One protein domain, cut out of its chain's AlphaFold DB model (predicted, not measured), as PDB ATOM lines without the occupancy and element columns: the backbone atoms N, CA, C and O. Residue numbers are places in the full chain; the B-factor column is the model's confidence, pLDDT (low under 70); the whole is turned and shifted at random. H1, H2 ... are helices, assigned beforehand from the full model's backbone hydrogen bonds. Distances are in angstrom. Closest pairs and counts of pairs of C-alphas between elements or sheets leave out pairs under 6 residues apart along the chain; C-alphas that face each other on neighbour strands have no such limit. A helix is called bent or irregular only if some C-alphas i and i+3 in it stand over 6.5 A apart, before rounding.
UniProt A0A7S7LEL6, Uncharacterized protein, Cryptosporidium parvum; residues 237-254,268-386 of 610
ATOM      1  N   GLY A 237      -0.076 -25.513  71.620       47.56
ATOM      2  CA  GLY A 237      -0.168 -25.422  70.165       47.56
ATOM      3  C   GLY A 237       1.128 -25.818  69.458       47.56
ATOM      4  O   GLY A 237       2.166 -26.059  70.075       47.56
ATOM      5  N   GLU A 238       1.064 -25.902  68.126       48.03
ATOM      6  CA  GLU A 238       2.182 -26.360  67.290       48.03
ATOM      7  C   GLU A 238       3.409 -25.451  67.436       48.03
ATOM      8  O   GLU A 238       4.531 -25.947  67.503       48.03
ATOM      9  N   ARG A 239       3.226 -24.134  67.585       50.38
ATOM     10  CA  ARG A 239       4.327 -23.171  67.742       50.38
ATOM     11  C   ARG A 239       5.113 -23.388  69.035       50.38
ATOM     12  O   ARG A 239       6.342 -23.336  69.014       50.38
ATOM     13  N   GLU A 240       4.434 -23.609  70.150       55.88
ATOM     14  CA  GLU A 240       5.030 -23.774  71.475       55.88
ATOM     15  C   GLU A 240       5.676 -25.140  71.614       55.88
ATOM     16  O   GLU A 240       6.777 -25.231  72.165       55.88
ATOM     17  N   LEU A 241       5.030 -26.180  71.070       54.16
ATOM     18  CA  LEU A 241       5.669 -27.471  70.854       54.16
ATOM     19  C   LEU A 241       6.974 -27.212  70.102       54.16
ATOM     20  O   LEU A 241       8.049 -27.549  70.604       54.16
ATOM     21  N   SER A 242       6.920 -26.490  68.977       50.31
ATOM     22  CA  SER A 242       8.089 -26.206  68.136       50.31
ATOM     23  C   SER A 242       9.251 -25.572  68.884       50.31
ATOM     24  O   SER A 242      10.385 -26.030  68.784       50.31
ATOM     25  N   CYS A 243       8.957 -24.539  69.671       54.84
ATOM     26  CA  CYS A 243       9.948 -23.880  70.512       54.84
ATOM     27  C   CYS A 243      10.536 -24.839  71.556       54.84
ATOM     28  O   CYS A 243      11.745 -24.848  71.746       54.84
ATOM     29  N   CYS A 244       9.717 -25.697  72.170       59.88
ATOM     30  CA  CYS A 244      10.188 -26.694  73.130       59.88
ATOM     31  C   CYS A 244      11.187 -27.688  72.518       59.88
ATOM     32  O   CYS A 244      12.145 -28.072  73.179       59.88
ATOM     33  N   TYR A 245      10.987 -28.094  71.267       57.62
ATOM     34  CA  TYR A 245      11.952 -28.941  70.565       57.62
ATOM     35  C   TYR A 245      13.254 -28.216  70.248       57.62
ATOM     36  O   TYR A 245      14.329 -28.772  70.431       57.62
ATOM     37  N   LEU A 246      13.169 -26.961  69.805       59.28
ATOM     38  CA  LEU A 246      14.361 -26.153  69.559       59.28
ATOM     39  C   LEU A 246      15.162 -25.944  70.849       59.28
ATOM     40  O   LEU A 246      16.389 -26.010  70.825       59.28
ATOM     41  N   ASP A 247      14.479 -25.747  71.978       64.50
ATOM     42  CA  ASP A 247      15.120 -25.678  73.290       64.50
ATOM     43  C   ASP A 247      15.751 -27.031  73.675       64.50
ATOM     44  O   ASP A 247      16.847 -27.048  74.233       64.50
ATOM     45  N   TYR A 248      15.105 -28.159  73.343       65.38
ATOM     46  CA  TYR A 248      15.651 -29.506  73.557       65.38
ATOM     47  C   TYR A 248      16.942 -29.725  72.773       65.38
ATOM     48  O   TYR A 248      17.951 -30.126  73.351       65.38
ATOM     49  N   LEU A 249      16.937 -29.405  71.478       57.34
ATOM     50  CA  LEU A 249      18.118 -29.534  70.628       57.34
ATOM     51  C   LEU A 249      19.262 -28.632  71.096       57.34
ATOM     52  O   LEU A 249      20.411 -29.068  71.119       57.34
ATOM     53  N   LYS A 250      18.970 -27.391  71.510       64.56
ATOM     54  CA  LYS A 250      19.983 -26.495  72.091       64.56
ATOM     55  C   LYS A 250      20.593 -27.088  73.359       64.56
ATOM     56  O   LYS A 250      21.812 -27.146  73.459       64.56
ATOM     57  N   SER A 251      19.760 -27.608  74.261       66.44
ATOM     58  CA  SER A 251      20.214 -28.275  75.488       66.44
ATOM     59  C   SER A 251      21.088 -29.496  75.193       66.44
ATOM     60  O   SER A 251      22.129 -29.657  75.819       66.44
ATOM     61  N   CYS A 252      20.721 -30.325  74.210       60.16
ATOM     62  CA  CYS A 252      21.529 -31.480  73.801       60.16
ATOM     63  C   CYS A 252      22.877 -31.049  73.198       60.16
ATOM     64  O   CYS A 252      23.914 -31.654  73.477       60.16
ATOM     65  N   LYS A 253      22.891 -29.971  72.401       61.53
ATOM     66  CA  LYS A 253      24.124 -29.390  71.847       61.53
ATOM     67  C   LYS A 253      25.036 -28.841  72.951       61.53
ATOM     68  O   LYS A 253      26.235 -29.090  72.908       61.53
ATOM     69  N   GLU A 254      24.488 -28.179  73.965       66.44
ATOM     70  CA  GLU A 254      25.241 -27.677  75.127       66.44
ATOM     71  C   GLU A 254      25.781 -28.819  76.020       66.44
ATOM     72  O   GLU A 254      26.935 -28.785  76.458       66.44
ATOM     73  N   LYS A 268      24.012 -39.134  63.951       56.78
ATOM     74  CA  LYS A 268      23.720 -37.715  63.662       56.78
ATOM     75  C   LYS A 268      22.767 -37.556  62.464       56.78
ATOM     76  O   LYS A 268      22.046 -36.575  62.358       56.78
ATOM     77  N   CYS A 269      22.747 -38.562  61.586       55.88
ATOM     78  CA  CYS A 269      21.772 -38.763  60.518       55.88
ATOM     79  C   CYS A 269      20.313 -38.768  61.002       55.88
ATOM     80  O   CYS A 269      19.462 -38.101  60.423       55.88
ATOM     81  N   PHE A 270      20.022 -39.520  62.062       64.25
ATOM     82  CA  PHE A 270      18.665 -39.704  62.564       64.25
ATOM     83  C   PHE A 270      18.153 -38.455  63.281       64.25
ATOM     84  O   PHE A 270      17.002 -38.072  63.099       64.25
ATOM     85  N   GLU A 271      19.026 -37.776  64.029       68.50
ATOM     86  CA  GLU A 271      18.706 -36.497  64.674       68.50
ATOM     87  C   GLU A 271      18.296 -35.439  63.642       68.50
ATOM     88  O   GLU A 271      17.255 -34.803  63.794       68.50
ATOM     89  N   GLY A 272      19.047 -35.326  62.541       75.69
ATOM     90  CA  GLY A 272      18.710 -34.407  61.457       75.69
ATOM     91  C   GLY A 272      17.375 -34.738  60.780       75.69
ATOM     92  O   GLY A 272      16.608 -33.829  60.478       75.69
ATOM     93  N   ILE A 273      17.058 -36.021  60.566       74.38
ATOM     94  CA  ILE A 273      15.765 -36.436  59.988       74.38
ATOM     95  C   ILE A 273      14.606 -36.118  60.943       74.38
ATOM     96  O   ILE A 273      13.565 -35.626  60.501       74.38
ATOM     97  N   LEU A 274      14.775 -36.356  62.246       73.25
ATOM     98  CA  LEU A 274      13.772 -35.991  63.246       73.25
ATOM     99  C   LEU A 274      13.561 -34.477  63.301       73.25
ATOM    100  O   LEU A 274      12.417 -34.032  63.326       73.25
ATOM    101  N   GLU A 275      14.634 -33.685  63.251       79.19
ATOM    102  CA  GLU A 275      14.557 -32.224  63.192       79.19
ATOM    103  C   GLU A 275      13.822 -31.744  61.936       79.19
ATOM    104  O   GLU A 275      12.911 -30.922  62.039       79.19
ATOM    105  N   ALA A 276      14.131 -32.322  60.774       79.94
ATOM    106  CA  ALA A 276      13.446 -32.055  59.513       79.94
ATOM    107  C   ALA A 276      11.939 -32.348  59.587       79.94
ATOM    108  O   ALA A 276      11.118 -31.494  59.237       79.94
ATOM    109  N   LEU A 277      11.559 -33.539  60.059       73.88
ATOM    110  CA  LEU A 277      10.158 -33.936  60.228       73.88
ATOM    111  C   LEU A 277       9.432 -32.997  61.179       73.88
ATOM    112  O   LEU A 277       8.325 -32.538  60.903       73.88
ATOM    113  N   TYR A 278      10.081 -32.694  62.289       72.75
ATOM    114  CA  TYR A 278       9.510 -31.890  63.335       72.75
ATOM    115  C   TYR A 278       9.276 -30.440  62.899       72.75
ATOM    116  O   TYR A 278       8.168 -29.918  63.040       72.75
ATOM    117  N   LEU A 279      10.287 -29.800  62.304       76.69
ATOM    118  CA  LEU A 279      10.165 -28.452  61.744       76.69
ATOM    119  C   LEU A 279       9.156 -28.408  60.594       76.69
ATOM    120  O   LEU A 279       8.452 -27.413  60.426       76.69
ATOM    121  N   SER A 280       9.017 -29.501  59.847       80.38
ATOM    122  CA  SER A 280       7.977 -29.622  58.829       80.38
ATOM    123  C   SER A 280       6.583 -29.665  59.453       80.38
ATOM    124  O   SER A 280       5.730 -28.884  59.041       80.38
ATOM    125  N   ILE A 281       6.336 -30.492  60.477       72.94
ATOM    126  CA  ILE A 281       5.055 -30.530  61.220       72.94
ATOM    127  C   ILE A 281       4.716 -29.146  61.784       72.94
ATOM    128  O   ILE A 281       3.582 -28.691  61.693       72.94
ATOM    129  N   ALA A 282       5.728 -28.463  62.310       69.06
ATOM    130  CA  ALA A 282       5.653 -27.119  62.860       69.06
ATOM    131  C   ALA A 282       5.392 -25.996  61.841       69.06
ATOM    132  O   ALA A 282       5.257 -24.843  62.255       69.06
ATOM    133  N   GLN A 283       5.395 -26.296  60.535       77.06
ATOM    134  CA  GLN A 283       5.397 -25.305  59.448       77.06
ATOM    135  C   GLN A 283       6.523 -24.269  59.586       77.06
ATOM    136  O   GLN A 283       6.337 -23.088  59.315       77.06
ATOM    137  N   LYS A 284       7.686 -24.741  60.034       80.00
ATOM    138  CA  LYS A 284       8.906 -23.978  60.311       80.00
ATOM    139  C   LYS A 284      10.108 -24.542  59.553       80.00
ATOM    140  O   LYS A 284      11.243 -24.493  60.029       80.00
ATOM    141  N   ALA A 285       9.852 -25.141  58.392       83.44
ATOM    142  CA  ALA A 285      10.863 -25.781  57.557       83.44
ATOM    143  C   ALA A 285      11.978 -24.812  57.123       83.44
ATOM    144  O   ALA A 285      13.097 -25.244  56.885       83.44
ATOM    145  N   GLU A 286      11.703 -23.507  57.080       81.50
ATOM    146  CA  GLU A 286      12.678 -22.446  56.816       81.50
ATOM    147  C   GLU A 286      13.797 -22.351  57.864       81.50
ATOM    148  O   GLU A 286      14.847 -21.775  57.593       81.50
ATOM    149  N   HIS A 287      13.590 -22.908  59.059       81.94
ATOM    150  CA  HIS A 287      14.616 -22.985  60.097       81.94
ATOM    151  C   HIS A 287      15.503 -24.227  59.976       81.94
ATOM    152  O   HIS A 287      16.462 -24.352  60.735       81.94
ATOM    153  N   PHE A 288      15.190 -25.144  59.057       87.94
ATOM    154  CA  PHE A 288      16.018 -26.311  58.804       87.94
ATOM    155  C   PHE A 288      17.139 -25.954  57.825       87.94
ATOM    156  O   PHE A 288      16.887 -25.562  56.685       87.94
ATOM    157  N   GLU A 289      18.385 -26.104  58.262       89.25
ATOM    158  CA  GLU A 289      19.554 -25.819  57.436       89.25
ATOM    159  C   GLU A 289      19.883 -27.009  56.523       89.25
ATOM    160  O   GLU A 289      20.221 -28.105  56.978       89.25
ATOM    161  N   VAL A 290      19.804 -26.790  55.209       90.94
ATOM    162  CA  VAL A 290      20.179 -27.791  54.203       90.94
ATOM    163  C   VAL A 290      21.691 -27.729  53.983       90.94
ATOM    164  O   VAL A 290      22.181 -26.963  53.159       90.94
ATOM    165  N   SER A 291      22.430 -28.524  54.756       90.19
ATOM    166  CA  SER A 291      23.887 -28.684  54.614       90.19
ATOM    167  C   SER A 291      24.264 -29.702  53.530       90.19
ATOM    168  O   SER A 291      23.437 -30.524  53.134       90.19
ATOM    169  N   ASP A 292      25.534 -29.732  53.119       87.94
ATOM    170  CA  ASP A 292      26.048 -30.708  52.139       87.94
ATOM    171  C   ASP A 292      25.750 -32.158  52.554       87.94
ATOM    172  O   ASP A 292      25.367 -32.988  51.735       87.94
ATOM    173  N   LYS A 293      25.806 -32.454  53.858       86.81
ATOM    174  CA  LYS A 293      25.479 -33.779  54.402       86.81
ATOM    175  C   LYS A 293      23.991 -34.128  54.290       86.81
ATOM    176  O   LYS A 293      23.641 -35.298  54.152       86.81
ATOM    177  N   VAL A 294      23.106 -33.131  54.374       88.38
ATOM    178  CA  VAL A 294      21.671 -33.322  54.107       88.38
ATOM    179  C   VAL A 294      21.468 -33.643  52.633       88.38
ATOM    180  O   VAL A 294      20.688 -34.539  52.328       88.38
ATOM    181  N   LEU A 295      22.183 -32.951  51.738       90.75
ATOM    182  CA  LEU A 295      22.128 -33.219  50.303       90.75
ATOM    183  C   LEU A 295      22.613 -34.635  49.994       90.75
ATOM    184  O   LEU A 295      21.895 -35.375  49.343       90.75
ATOM    185  N   GLU A 296      23.741 -35.081  50.543       87.31
ATOM    186  CA  GLU A 296      24.229 -36.461  50.364       87.31
ATOM    187  C   GLU A 296      23.230 -37.526  50.845       87.31
ATOM    188  O   GLU A 296      23.149 -38.624  50.296       87.31
ATOM    189  N   LEU A 297      22.430 -37.195  51.860       87.12
ATOM    190  CA  LEU A 297      21.405 -38.068  52.422       87.12
ATOM    191  C   LEU A 297      19.991 -37.726  51.936       87.12
ATOM    192  O   LEU A 297      19.026 -38.247  52.508       87.12
ATOM    193  N   TRP A 298      19.844 -36.917  50.879       91.00
ATOM    194  CA  TRP A 298      18.549 -36.417  50.409       91.00
ATOM    195  C   TRP A 298      17.480 -37.516  50.260       91.00
ATOM    196  O   TRP A 298      16.347 -37.250  50.675       91.00
ATOM    197  N   PRO A 299      17.771 -38.758  49.788       84.69
ATOM    198  CA  PRO A 299      16.730 -39.773  49.631       84.69
ATOM    199  C   PRO A 299      16.055 -40.123  50.959       84.69
ATOM    200  O   PRO A 299      14.846 -40.329  51.002       84.69
ATOM    201  N   HIS A 300      16.817 -40.135  52.057       80.44
ATOM    202  CA  HIS A 300      16.316 -40.472  53.388       80.44
ATOM    203  C   HIS A 300      15.427 -39.362  53.949       80.44
ATOM    204  O   HIS A 300      14.374 -39.646  54.523       80.44
ATOM    205  N   TYR A 301      15.817 -38.099  53.750       87.94
ATOM    206  CA  TYR A 301      15.021 -36.942  54.159       87.94
ATOM    207  C   TYR A 301      13.714 -36.866  53.374       87.94
ATOM    208  O   TYR A 301      12.641 -36.797  53.971       87.94
ATOM    209  N   VAL A 302      13.793 -36.957  52.043       85.62
ATOM    210  CA  VAL A 302      12.624 -36.938  51.156       85.62
ATOM    211  C   VAL A 302      11.680 -38.094  51.479       85.62
ATOM    212  O   VAL A 302      10.485 -37.871  51.666       85.62
ATOM    213  N   TYR A 303      12.209 -39.314  51.618       76.25
ATOM    214  CA  TYR A 303      11.415 -40.485  51.988       76.25
ATOM    215  C   TYR A 303      10.695 -40.282  53.319       76.25
ATOM    216  O   TYR A 303       9.485 -40.497  53.407       76.25
ATOM    217  N   SER A 304      11.418 -39.843  54.351       76.62
ATOM    218  CA  SER A 304      10.856 -39.663  55.690       76.62
ATOM    219  C   SER A 304       9.749 -38.609  55.686       76.62
ATOM    220  O   SER A 304       8.677 -38.848  56.240       76.62
ATOM    221  N   LEU A 305       9.962 -37.479  55.002       81.81
ATOM    222  CA  LEU A 305       8.982 -36.396  54.885       81.81
ATOM    223  C   LEU A 305       7.708 -36.844  54.172       81.81
ATOM    224  O   LEU A 305       6.609 -36.658  54.695       81.81
ATOM    225  N   VAL A 306       7.851 -37.462  52.999       76.56
ATOM    226  CA  VAL A 306       6.707 -37.876  52.180       76.56
ATOM    227  C   VAL A 306       5.945 -39.024  52.838       76.56
ATOM    228  O   VAL A 306       4.719 -38.991  52.859       76.56
ATOM    229  N   SER A 307       6.637 -40.010  53.416       64.06
ATOM    230  CA  SER A 307       5.981 -41.141  54.090       64.06
ATOM    231  C   SER A 307       5.261 -40.726  55.374       64.06
ATOM    232  O   SER A 307       4.161 -41.212  55.632       64.06
ATOM    233  N   SER A 308       5.838 -39.804  56.153       69.12
ATOM    234  CA  SER A 308       5.279 -39.401  57.449       69.12
ATOM    235  C   SER A 308       4.184 -38.344  57.318       69.12
ATOM    236  O   SER A 308       3.152 -38.445  57.981       69.12
ATOM    237  N   LEU A 309       4.403 -37.322  56.483       74.56
ATOM    238  CA  LEU A 309       3.529 -36.145  56.391       74.56
ATOM    239  C   LEU A 309       2.689 -36.107  55.113       74.56
ATOM    240  O   LEU A 309       1.682 -35.407  55.074       74.56
ATOM    241  N   GLY A 310       3.089 -36.846  54.078       72.19
ATOM    242  CA  GLY A 310       2.525 -36.729  52.737       72.19
ATOM    243  C   GLY A 310       3.171 -35.609  51.913       72.19
ATOM    244  O   GLY A 310       3.788 -34.677  52.437       72.19
ATOM    245  N   ALA A 311       3.018 -35.699  50.590       74.25
ATOM    246  CA  ALA A 311       3.524 -34.710  49.632       74.25
ATOM    247  C   ALA A 311       2.676 -33.421  49.575       74.25
ATOM    248  O   ALA A 311       3.152 -32.385  49.112       74.25
ATOM    249  N   SER A 312       1.430 -33.459  50.061       76.19
ATOM    250  CA  SER A 312       0.519 -32.308  50.116       76.19
ATOM    251  C   SER A 312       0.687 -31.454  51.383       76.19
ATOM    252  O   SER A 312       0.234 -30.310  51.422       76.19
ATOM    253  N   HIS A 313       1.389 -31.946  52.411       81.44
ATOM    254  CA  HIS A 313       1.605 -31.202  53.653       81.44
ATOM    255  C   HIS A 313       2.503 -29.972  53.444       81.44
ATOM    256  O   HIS A 313       3.634 -30.098  52.980       81.44
ATOM    257  N   ALA A 314       2.044 -28.786  53.860       79.00
ATOM    258  CA  ALA A 314       2.728 -27.513  53.605       79.00
ATOM    259  C   ALA A 314       4.193 -27.492  54.080       79.00
ATOM    260  O   ALA A 314       5.081 -27.112  53.325       79.00
ATOM    261  N   GLY A 315       4.475 -27.969  55.297       81.25
ATOM    262  CA  GLY A 315       5.854 -28.022  55.791       81.25
ATOM    263  C   GLY A 315       6.729 -29.060  55.084       81.25
ATOM    264  O   GLY A 315       7.915 -28.819  54.897       81.25
ATOM    265  N   SER A 316       6.133 -30.169  54.621       86.81
ATOM    266  CA  SER A 316       6.836 -31.180  53.814       86.81
ATOM    267  C   SER A 316       7.224 -30.577  52.466       86.81
ATOM    268  O   SER A 316       8.386 -30.626  52.080       86.81
ATOM    269  N   ARG A 317       6.281 -29.894  51.803       91.06
ATOM    270  CA  ARG A 317       6.521 -29.166  50.549       91.06
ATOM    271  C   ARG A 317       7.598 -28.096  50.693       91.06
ATOM    272  O   ARG A 317       8.491 -28.034  49.857       91.06
ATOM    273  N   ASN A 318       7.551 -27.292  51.755       90.94
ATOM    274  CA  ASN A 318       8.558 -26.257  51.995       90.94
ATOM    275  C   ASN A 318       9.957 -26.863  52.148       90.94
ATOM    276  O   ASN A 318      10.900 -26.385  51.525       90.94
ATOM    277  N   LEU A 319      10.094 -27.943  52.924       92.50
ATOM    278  CA  LEU A 319      11.391 -28.586  53.106       92.50
ATOM    279  C   LEU A 319      11.871 -29.310  51.838       92.50
ATOM    280  O   LEU A 319      13.044 -29.214  51.488       92.50
ATOM    281  N   LEU A 320      10.972 -29.976  51.108       93.50
ATOM    282  CA  LEU A 320      11.262 -30.567  49.799       93.50
ATOM    283  C   LEU A 320      11.740 -29.514  48.793       93.50
ATOM    284  O   LEU A 320      12.679 -29.769  48.041       93.50
ATOM    285  N   ALA A 321      11.139 -28.323  48.803       92.31
ATOM    286  CA  ALA A 321      11.574 -27.207  47.972       92.31
ATOM    287  C   ALA A 321      12.969 -26.712  48.379       92.31
ATOM    288  O   ALA A 321      13.803 -26.482  47.505       92.31
ATOM    289  N   SER A 322      13.259 -26.614  49.680       94.50
ATOM    290  CA  SER A 322      14.596 -26.265  50.177       94.50
ATOM    291  C   SER A 322      15.655 -27.299  49.783       94.50
ATOM    292  O   SER A 322      16.724 -26.916  49.317       94.50
ATOM    293  N   ILE A 323      15.356 -28.600  49.900       94.19
ATOM    294  CA  ILE A 323      16.258 -29.683  49.468       94.19
ATOM    295  C   ILE A 323      16.471 -29.623  47.952       94.19
ATOM    296  O   ILE A 323      17.609 -29.670  47.495       94.19
ATOM    297  N   SER A 324      15.398 -29.453  47.172       93.25
ATOM    298  CA  SER A 324      15.479 -29.298  45.716       93.25
ATOM    299  C   SER A 324      16.372 -28.114  45.332       93.25
ATOM    300  O   SER A 324      17.293 -28.270  44.536       93.25
ATOM    301  N   ASN A 325      16.169 -26.945  45.940       92.00
ATOM    302  CA  ASN A 325      16.994 -25.764  45.683       92.00
ATOM    303  C   ASN A 325      18.457 -25.973  46.103       92.00
ATOM    304  O   ASN A 325      19.359 -25.522  45.401       92.00
ATOM    305  N   GLY A 326      18.697 -26.676  47.214       92.81
ATOM    306  CA  GLY A 326      20.042 -27.038  47.656       92.81
ATOM    307  C   GLY A 326      20.760 -27.938  46.648       92.81
ATOM    308  O   GLY A 326      21.891 -27.645  46.277       92.81
ATOM    309  N   LEU A 327      20.078 -28.964  46.124       91.56
ATOM    310  CA  LEU A 327      20.613 -29.821  45.060       91.56
ATOM    311  C   LEU A 327      20.898 -29.025  43.782       91.56
ATOM    312  O   LEU A 327      21.944 -29.217  43.174       91.56
ATOM    313  N   LEU A 328      20.019 -28.095  43.397       89.00
ATOM    314  CA  LEU A 328      20.250 -27.233  42.235       89.00
ATOM    315  C   LEU A 328      21.493 -26.352  42.411       89.00
ATOM    316  O   LEU A 328      22.321 -26.276  41.505       89.00
ATOM    317  N   SER A 329      21.654 -25.724  43.579       89.88
ATOM    318  CA  SER A 329      22.863 -24.955  43.903       89.88
ATOM    319  C   SER A 329      24.109 -25.837  43.859       89.88
ATOM    320  O   SER A 329      25.149 -25.413  43.370       89.88
ATOM    321  N   ASP A 330      24.010 -27.076  44.331       88.88
ATOM    322  CA  ASP A 330      25.123 -28.020  44.370       88.88
ATOM    323  C   ASP A 330      25.486 -28.607  42.988       88.88
ATOM    324  O   ASP A 330      26.641 -28.964  42.745       88.88
ATOM    325  N   ILE A 331      24.544 -28.653  42.038       85.31
ATOM    326  CA  ILE A 331      24.846 -28.939  40.623       85.31
ATOM    327  C   ILE A 331      25.776 -27.861  40.055       85.31
ATOM    328  O   ILE A 331      26.713 -28.190  39.324       85.31
ATOM    329  N   MET A 332      25.523 -26.594  40.397       83.69
ATOM    330  CA  MET A 332      26.304 -25.452  39.915       83.69
ATOM    331  C   MET A 332      27.654 -25.334  40.631       83.69
ATOM    332  O   MET A 332      28.675 -25.117  39.983       83.69
ATOM    333  N   ASP A 333      27.658 -25.505  41.954       84.44
ATOM    334  CA  ASP A 333      28.817 -25.209  42.801       84.44
ATOM    335  C   ASP A 333      29.710 -26.427  43.092       84.44
ATOM    336  O   ASP A 333      30.826 -26.257  43.577       84.44
ATOM    337  N   GLN A 334      29.232 -27.651  42.826       81.31
ATOM    338  CA  GLN A 334      29.939 -28.916  43.080       81.31
ATOM    339  C   GLN A 334      30.474 -29.070  44.520       81.31
ATOM    340  O   GLN A 334      31.606 -29.496  44.731       81.31
ATOM    341  N   LYS A 335      29.655 -28.734  45.522       82.19
ATOM    342  CA  LYS A 335      30.039 -28.722  46.944       82.19
ATOM    343  C   LYS A 335      29.988 -30.102  47.600       82.19
ATOM    344  O   LYS A 335      30.896 -30.447  48.350       82.19
ATOM    345  N   SER A 336      28.946 -30.888  47.328       86.25
ATOM    346  CA  SER A 336      28.781 -32.222  47.920       86.25
ATOM    347  C   SER A 336      29.544 -33.306  47.158       86.25
ATOM    348  O   SER A 336      29.863 -33.143  45.974       86.25
ATOM    349  N   SER A 337      29.765 -34.446  47.825       88.00
ATOM    350  CA  SER A 337      30.413 -35.625  47.234       88.00
ATOM    351  C   SER A 337      29.539 -36.415  46.251       88.00
ATOM    352  O   SER A 337      30.026 -37.375  45.652       88.00
ATOM    353  N   LEU A 338      28.272 -36.023  46.060       84.81
ATOM    354  CA  LEU A 338      27.384 -36.674  45.098       84.81
ATOM    355  C   LEU A 338      27.921 -36.535  43.671       84.81
ATOM    356  O   LEU A 338      28.492 -35.513  43.280       84.81
ATOM    357  N   THR A 339      27.668 -37.549  42.854       85.25
ATOM    358  CA  THR A 339      27.885 -37.459  41.412       85.25
ATOM    359  C   THR A 339      26.906 -36.465  40.785       85.25
ATOM    360  O   THR A 339      25.831 -36.189  41.319       85.25
ATOM    361  N   HIS A 340      27.258 -35.915  39.621       83.06
ATOM    362  CA  HIS A 340      26.375 -34.986  38.913       83.06
ATOM    363  C   HIS A 340      24.994 -35.603  38.628       83.06
ATOM    364  O   HIS A 340      23.977 -34.942  38.834       83.06
ATOM    365  N   ASP A 341      24.951 -36.877  38.235       76.81
ATOM    366  CA  ASP A 341      23.704 -37.580  37.922       76.81
ATOM    367  C   ASP A 341      22.826 -37.774  39.162       76.81
ATOM    368  O   ASP A 341      21.613 -37.582  39.092       76.81
ATOM    369  N   GLU A 342      23.419 -38.073  40.321       82.00
ATOM    370  CA  GLU A 342      22.686 -38.168  41.590       82.00
ATOM    371  C   GLU A 342      22.071 -36.828  41.997       82.00
ATOM    372  O   GLU A 342      20.936 -36.795  42.485       82.00
ATOM    373  N   LYS A 343      22.786 -35.718  41.769       85.69
ATOM    374  CA  LYS A 343      22.279 -34.367  42.052       85.69
ATOM    375  C   LYS A 343      21.112 -34.010  41.131       85.69
ATOM    376  O   LYS A 343      20.066 -33.574  41.614       85.69
ATOM    377  N   VAL A 344      21.269 -34.233  39.822       81.56
ATOM    378  CA  VAL A 344      20.221 -33.984  38.814       81.56
ATOM    379  C   VAL A 344      18.987 -34.836  39.102       81.56
ATOM    380  O   VAL A 344      17.876 -34.303  39.151       81.56
ATOM    381  N   PHE A 345      19.178 -36.130  39.369       81.38
ATOM    382  CA  PHE A 345      18.089 -37.041  39.698       81.38
ATOM    383  C   PHE A 345      17.361 -36.614  40.973       81.38
ATOM    384  O   PHE A 345      16.137 -36.512  40.966       81.38
ATOM    385  N   GLY A 346      18.087 -36.314  42.055       84.31
ATOM    386  CA  GLY A 346      17.472 -35.870  43.305       84.31
ATOM    387  C   GLY A 346      16.682 -34.571  43.147       84.31
ATOM    388  O   GLY A 346      15.557 -34.464  43.642       84.31
ATOM    389  N   TRP A 347      17.224 -33.602  42.406       88.88
ATOM    390  CA  TRP A 347      16.551 -32.332  42.135       88.88
ATOM    391  C   TRP A 347      15.249 -32.533  41.341       88.88
ATOM    392  O   TRP A 347      14.197 -32.030  41.763       88.88
ATOM    393  N   GLN A 348      15.294 -33.318  40.255       79.81
ATOM    394  CA  GLN A 348      14.119 -33.658  39.441       79.81
ATOM    395  C   GLN A 348      13.088 -34.450  40.241       79.81
ATOM    396  O   GLN A 348      11.895 -34.168  40.159       79.81
ATOM    397  N   PHE A 349      13.536 -35.411  41.048       82.75
ATOM    398  CA  PHE A 349      12.662 -36.222  41.885       82.75
ATOM    399  C   PHE A 349      11.897 -35.362  42.897       82.75
ATOM    400  O   PHE A 349      10.681 -35.500  43.038       82.75
ATOM    401  N   CYS A 350      12.575 -34.410  43.546       87.38
ATOM    402  CA  CYS A 350      11.915 -33.455  44.436       87.38
ATOM    403  C   CYS A 350      10.914 -32.568  43.681       87.38
ATOM    404  O   CYS A 350       9.801 -32.365  44.161       87.38
ATOM    405  N   SER A 351      11.271 -32.076  42.491       83.12
ATOM    406  CA  SER A 351      10.375 -31.251  41.661       83.12
ATOM    407  C   SER A 351       9.126 -32.019  41.213       83.12
ATOM    408  O   SER A 351       8.014 -31.496  41.302       83.12
ATOM    409  N   LEU A 352       9.281 -33.295  40.848       78.31
ATOM    410  CA  LEU A 352       8.167 -34.178  40.512       78.31
ATOM    411  C   LEU A 352       7.204 -34.343  41.696       78.31
ATOM    412  O   LEU A 352       5.999 -34.182  41.520       78.31
ATOM    413  N   ILE A 353       7.721 -34.610  42.903       78.62
ATOM    414  CA  ILE A 353       6.893 -34.718  44.119       78.62
ATOM    415  C   ILE A 353       6.173 -33.399  44.416       78.62
ATOM    416  O   ILE A 353       5.014 -33.399  44.835       78.62
ATOM    417  N   LEU A 354       6.843 -32.268  44.197       83.12
ATOM    418  CA  LEU A 354       6.249 -30.948  44.393       83.12
ATOM    419  C   LEU A 354       5.159 -30.629  43.368       83.12
ATOM    420  O   LEU A 354       4.369 -29.714  43.609       83.12
ATOM    421  N   GLY A 355       5.057 -31.381  42.275       74.94
ATOM    422  CA  GLY A 355       4.160 -31.030  41.185       74.94
ATOM    423  C   GLY A 355       4.662 -29.805  40.410       74.94
ATOM    424  O   GLY A 355       3.863 -29.068  39.841       74.94
ATOM    425  N   GLU A 356       5.976 -29.578  40.393       75.50
ATOM    426  CA  GLU A 356       6.600 -28.456  39.709       75.50
ATOM    427  C   GLU A 356       7.468 -28.946  38.547       75.50
ATOM    428  O   GLU A 356       8.360 -29.776  38.716       75.50
ATOM    429  N   TYR A 357       7.225 -28.408  37.354       67.81
ATOM    430  CA  TYR A 357       8.125 -28.583  36.220       67.81
ATOM    431  C   TYR A 357       9.201 -27.496  36.289       67.81
ATOM    432  O   TYR A 357       8.907 -26.313  36.108       67.81
ATOM    433  N   ARG A 358      10.438 -27.893  36.586       69.75
ATOM    434  CA  ARG A 358      11.601 -27.003  36.654       69.75
ATOM    435  C   ARG A 358      12.655 -27.492  35.671       69.75
ATOM    436  O   ARG A 358      12.802 -28.696  35.491       69.75
ATOM    437  N   GLU A 359      13.381 -26.568  35.053       67.12
ATOM    438  CA  GLU A 359      14.461 -26.874  34.112       67.12
ATOM    439  C   GLU A 359      15.803 -26.389  34.661       67.12
ATOM    440  O   GLU A 359      15.862 -25.371  35.351       67.12
ATOM    441  N   ILE A 360      16.883 -27.107  34.352       66.75
ATOM    442  CA  ILE A 360      18.245 -26.679  34.673       66.75
ATOM    443  C   ILE A 360      18.636 -25.602  33.665       66.75
ATOM    444  O   ILE A 360      18.766 -25.861  32.468       66.75
ATOM    445  N   THR A 361      18.834 -24.384  34.154       56.28
ATOM    446  CA  THR A 361      19.082 -23.176  33.362       56.28
ATOM    447  C   THR A 361      20.522 -23.074  32.842       56.28
ATOM    448  O   THR A 361      21.131 -22.022  32.948       56.28
ATOM    449  N   THR A 362      21.030 -24.114  32.165       52.75
ATOM    450  CA  THR A 362      22.370 -24.235  31.531       52.75
ATOM    451  C   THR A 362      23.502 -24.757  32.430       52.75
ATOM    452  O   THR A 362      23.473 -24.611  33.646       52.75
ATOM    453  N   GLY A 363      24.492 -25.417  31.806       53.12
ATOM    454  CA  GLY A 363      25.680 -25.981  32.473       53.12
ATOM    455  C   GLY A 363      25.795 -27.513  32.461       53.12
ATOM    456  O   GLY A 363      26.732 -28.053  33.043       53.12
ATOM    457  N   LEU A 364      24.872 -28.226  31.807       54.62
ATOM    458  CA  LEU A 364      24.937 -29.686  31.707       54.62
ATOM    459  C   LEU A 364      26.057 -30.118  30.754       54.62
ATOM    460  O   LEU A 364      26.150 -29.642  29.621       54.62
ATOM    461  N   ASN A 365      26.892 -31.048  31.217       56.78
ATOM    462  CA  ASN A 365      27.843 -31.754  30.366       56.78
ATOM    463  C   ASN A 365      27.073 -32.471  29.241       56.78
ATOM    464  O   ASN A 365      26.023 -33.061  29.501       56.78
ATOM    465  N   SER A 366      27.585 -32.448  28.007       51.47
ATOM    466  CA  SER A 366      26.937 -33.072  26.844       51.47
ATOM    467  C   SER A 366      26.638 -34.559  27.057       51.47
ATOM    468  O   SER A 366      25.620 -35.038  26.573       51.47
ATOM    469  N   PHE A 367      27.464 -35.262  27.839       54.22
ATOM    470  CA  PHE A 367      27.245 -36.665  28.217       54.22
ATOM    471  C   PHE A 367      26.007 -36.890  29.098       54.22
ATOM    472  O   PHE A 367      25.395 -37.951  29.033       54.22
ATOM    473  N   ASN A 368      25.607 -35.890  29.885       60.16
ATOM    474  CA  ASN A 368      24.485 -35.994  30.824       60.16
ATOM    475  C   ASN A 368      23.199 -35.381  30.252       60.16
ATOM    476  O   ASN A 368      22.123 -35.508  30.842       60.16
ATOM    477  N   LEU A 369      23.304 -34.725  29.091       62.59
ATOM    478  CA  LEU A 369      22.192 -34.075  28.412       62.59
ATOM    479  C   LEU A 369      21.117 -35.093  28.007       62.59
ATOM    480  O   LEU A 369      19.937 -34.811  28.159       62.59
ATOM    481  N   GLU A 370      21.497 -36.295  27.571       63.91
ATOM    482  CA  GLU A 370      20.541 -37.335  27.169       63.91
ATOM    483  C   GLU A 370      19.720 -37.882  28.345       63.91
ATOM    484  O   GLU A 370      18.491 -37.980  28.258       63.91
ATOM    485  N   THR A 371      20.379 -38.184  29.468       63.28
ATOM    486  CA  THR A 371      19.716 -38.601  30.712       63.28
ATOM    487  C   THR A 371      18.783 -37.503  31.207       63.28
ATOM    488  O   THR A 371      17.628 -37.767  31.540       63.28
ATOM    489  N   TYR A 372      19.252 -36.254  31.186       65.38
ATOM    490  CA  TYR A 372      18.452 -35.097  31.556       65.38
ATOM    491  C   TYR A 372      17.210 -34.949  30.670       65.38
ATOM    492  O   TYR A 372      16.106 -34.865  31.203       65.38
ATOM    493  N   ILE A 373      17.364 -34.979  29.342       65.25
ATOM    494  CA  ILE A 373      16.253 -34.885  28.383       65.25
ATOM    495  C   ILE A 373      15.240 -36.006  28.631       65.25
ATOM    496  O   ILE A 373      14.043 -35.746  28.725       65.25
ATOM    497  N   THR A 374      15.719 -37.236  28.811       66.06
ATOM    498  CA  THR A 374      14.861 -38.399  29.063       66.06
ATOM    499  C   THR A 374      14.060 -38.233  30.353       66.06
ATOM    500  O   THR A 374      12.849 -38.455  30.367       66.06
ATOM    501  N   CYS A 375      14.697 -37.794  31.439       62.97
ATOM    502  CA  CYS A 375      13.998 -37.529  32.691       62.97
ATOM    503  C   CYS A 375      12.995 -36.375  32.559       62.97
ATOM    504  O   CYS A 375      11.882 -36.480  33.074       62.97
ATOM    505  N   MET A 376      13.345 -35.302  31.843       66.75
ATOM    506  CA  MET A 376      12.449 -34.168  31.604       66.75
ATOM    507  C   MET A 376      11.206 -34.575  30.808       66.75
ATOM    508  O   MET A 376      10.103 -34.144  31.146       66.75
ATOM    509  N   ASP A 377      11.348 -35.455  29.818       65.94
ATOM    510  CA  ASP A 377      10.214 -36.001  29.070       65.94
ATOM    511  C   ASP A 377       9.320 -36.889  29.922       65.94
ATOM    512  O   ASP A 377       8.097 -36.788  29.841       65.94
ATOM    513  N   ILE A 378       9.912 -37.746  30.760       64.00
ATOM    514  CA  ILE A 378       9.157 -38.587  31.694       64.00
ATOM    515  C   ILE A 378       8.363 -37.700  32.653       64.00
ATOM    516  O   ILE A 378       7.173 -37.927  32.861       64.00
ATOM    517  N   VAL A 379       8.991 -36.660  33.203       62.53
ATOM    518  CA  VAL A 379       8.331 -35.701  34.093       62.53
ATOM    519  C   VAL A 379       7.212 -34.962  33.350       62.53
ATOM    520  O   VAL A 379       6.087 -34.916  33.844       62.53
ATOM    521  N   ALA A 380       7.463 -34.453  32.141       64.25
ATOM    522  CA  ALA A 380       6.451 -33.787  31.320       64.25
ATOM    523  C   ALA A 380       5.267 -34.710  30.984       64.25
ATOM    524  O   ALA A 380       4.112 -34.280  31.052       64.25
ATOM    525  N   LEU A 381       5.534 -35.981  30.672       63.44
ATOM    526  CA  LEU A 381       4.515 -37.000  30.430       63.44
ATOM    527  C   LEU A 381       3.688 -37.264  31.691       63.44
ATOM    528  O   LEU A 381       2.462 -37.305  31.617       63.44
ATOM    529  N   LEU A 382       4.333 -37.407  32.851       60.03
ATOM    530  CA  LEU A 382       3.647 -37.602  34.129       60.03
ATOM    531  C   LEU A 382       2.747 -36.408  34.467       60.03
ATOM    532  O   LEU A 382       1.598 -36.615  34.855       60.03
ATOM    533  N   PHE A 383       3.215 -35.176  34.242       63.47
ATOM    534  CA  PHE A 383       2.386 -33.979  34.391       63.47
ATOM    535  C   PHE A 383       1.207 -33.970  33.427       63.47
ATOM    536  O   PHE A 383       0.091 -33.701  33.858       63.47
ATOM    537  N   HIS A 384       1.423 -34.308  32.156       60.69
ATOM    538  CA  HIS A 384       0.355 -34.377  31.162       60.69
ATOM    539  C   HIS A 384      -0.720 -35.414  31.530       60.69
ATOM    540  O   HIS A 384      -1.916 -35.156  31.399       60.69
ATOM    541  N   VAL A 385      -0.300 -36.582  32.028       58.97
ATOM    542  CA  VAL A 385      -1.202 -37.653  32.474       58.97
ATOM    543  C   VAL A 385      -1.949 -37.264  33.753       58.97
ATOM    544  O   VAL A 385      -3.126 -37.606  33.892       58.97
ATOM    545  N   ALA A 386      -1.298 -36.546  34.671       56.75
ATOM    546  CA  ALA A 386      -1.913 -36.049  35.899       56.75
ATOM    547  C   ALA A 386      -2.879 -34.877  35.638       56.75
ATOM    548  O   ALA A 386      -3.931 -34.791  36.266       56.75
TER     549      ALA A 386
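AT A GLANCE: This is residues 237 to 254 and 268 to 386 of the 610 residues of an uncharacterized protein of Cryptosporidium parvum (UniProt A0A7S7LEL6). A core of three helices, H4, H5 and H6, folds back and forth as two successive helical hairpins; H2 packs on H4 and H5 on one side of this core and H7 packs on H6 on the other. Beyond H2 lies H1, meeting it over a few residues, and H1 and H7 make the two ends of the longest axis, while short H3 packs on H5. The printed part has 137 residues with seven named helices, H1 to H7 in that order, and no named strand; the class is all helix. It is compact, with a radius of gyration of the C-alphas of 16.1 A and spans of 49 by 34 by 20 A.

HOW THE PARTS SIT: H1, residues 238 to 254, only just touches H2, residues 268 to 281, with 3 pairs of C-alphas within 8 A; Ser 242 and Leu 279 have the closest C-alphas, 7.1 A apart. H1 touches H2 with residues 238 to 242 alone. H2 touches H4, residues 298 to 309, at a steep tilt of 40 degrees, the closest C-alphas being those of Ile 273 and Tyr 301, 5.9 A apart. H5, residues 314 to 333, is the hub, touching four helices. It touches H2 with residues 314 to 319 alone, closest at the C-alphas of Ser 280 and Gly 315, 4.0 A apart. H3, residues 292 to 296, only just touches H5, with 3 pairs of C-alphas within 8 A; Leu 295 and Leu 327 come closest, their C-alphas 6.4 A apart. H4, H5 and H6, residues 340 to 354, form an up and down bundle, each running against the one before. The hairpin of H4 and H5 has a shallow tilt of 11 degrees, with C-alphas 305 and 316 closest at 5.7 A; that of H5 and H6 has 24 degrees, with C-alphas 324 and 347 closest at 4.8 A. H7, residues 366 to 386, touches H6, the same way at a shallow tilt of 12 degrees, with C-alphas 352 and 379 closest at 6.6 A. In H1 to H6 every O i to N i+4 pair is within hydrogen-bond range; in H7, 15 of 17 are.

IN THESE COORDINATES: H1 is 24.4 A long from C-alpha 238 at (2.182, -26.360, 67.290), H2 20.1 A, H3 6.3 A, H4 16.2 A, H5 28.3 A, H6 21.2 A and H7 30.4 A, ending at C-alpha 386 at (-1.913, -36.049, 35.899). H7 is only just irregular: C-alphas 367 and 370 are 6.8 A apart.

THE WHOLE: The two C-alphas farthest apart, those of Gly 237 and Ser 366, are 51.7 A apart. Residues 255 to 267 are not printed, and C-alphas 254 and 268 are 15.3 A apart across this cut. The link from H6 to H7 is long, with 11 residues. Mean pLDDT of the printed part is 74.4; 55 residues are under 70, among them 237 to 254 and 357 to 386.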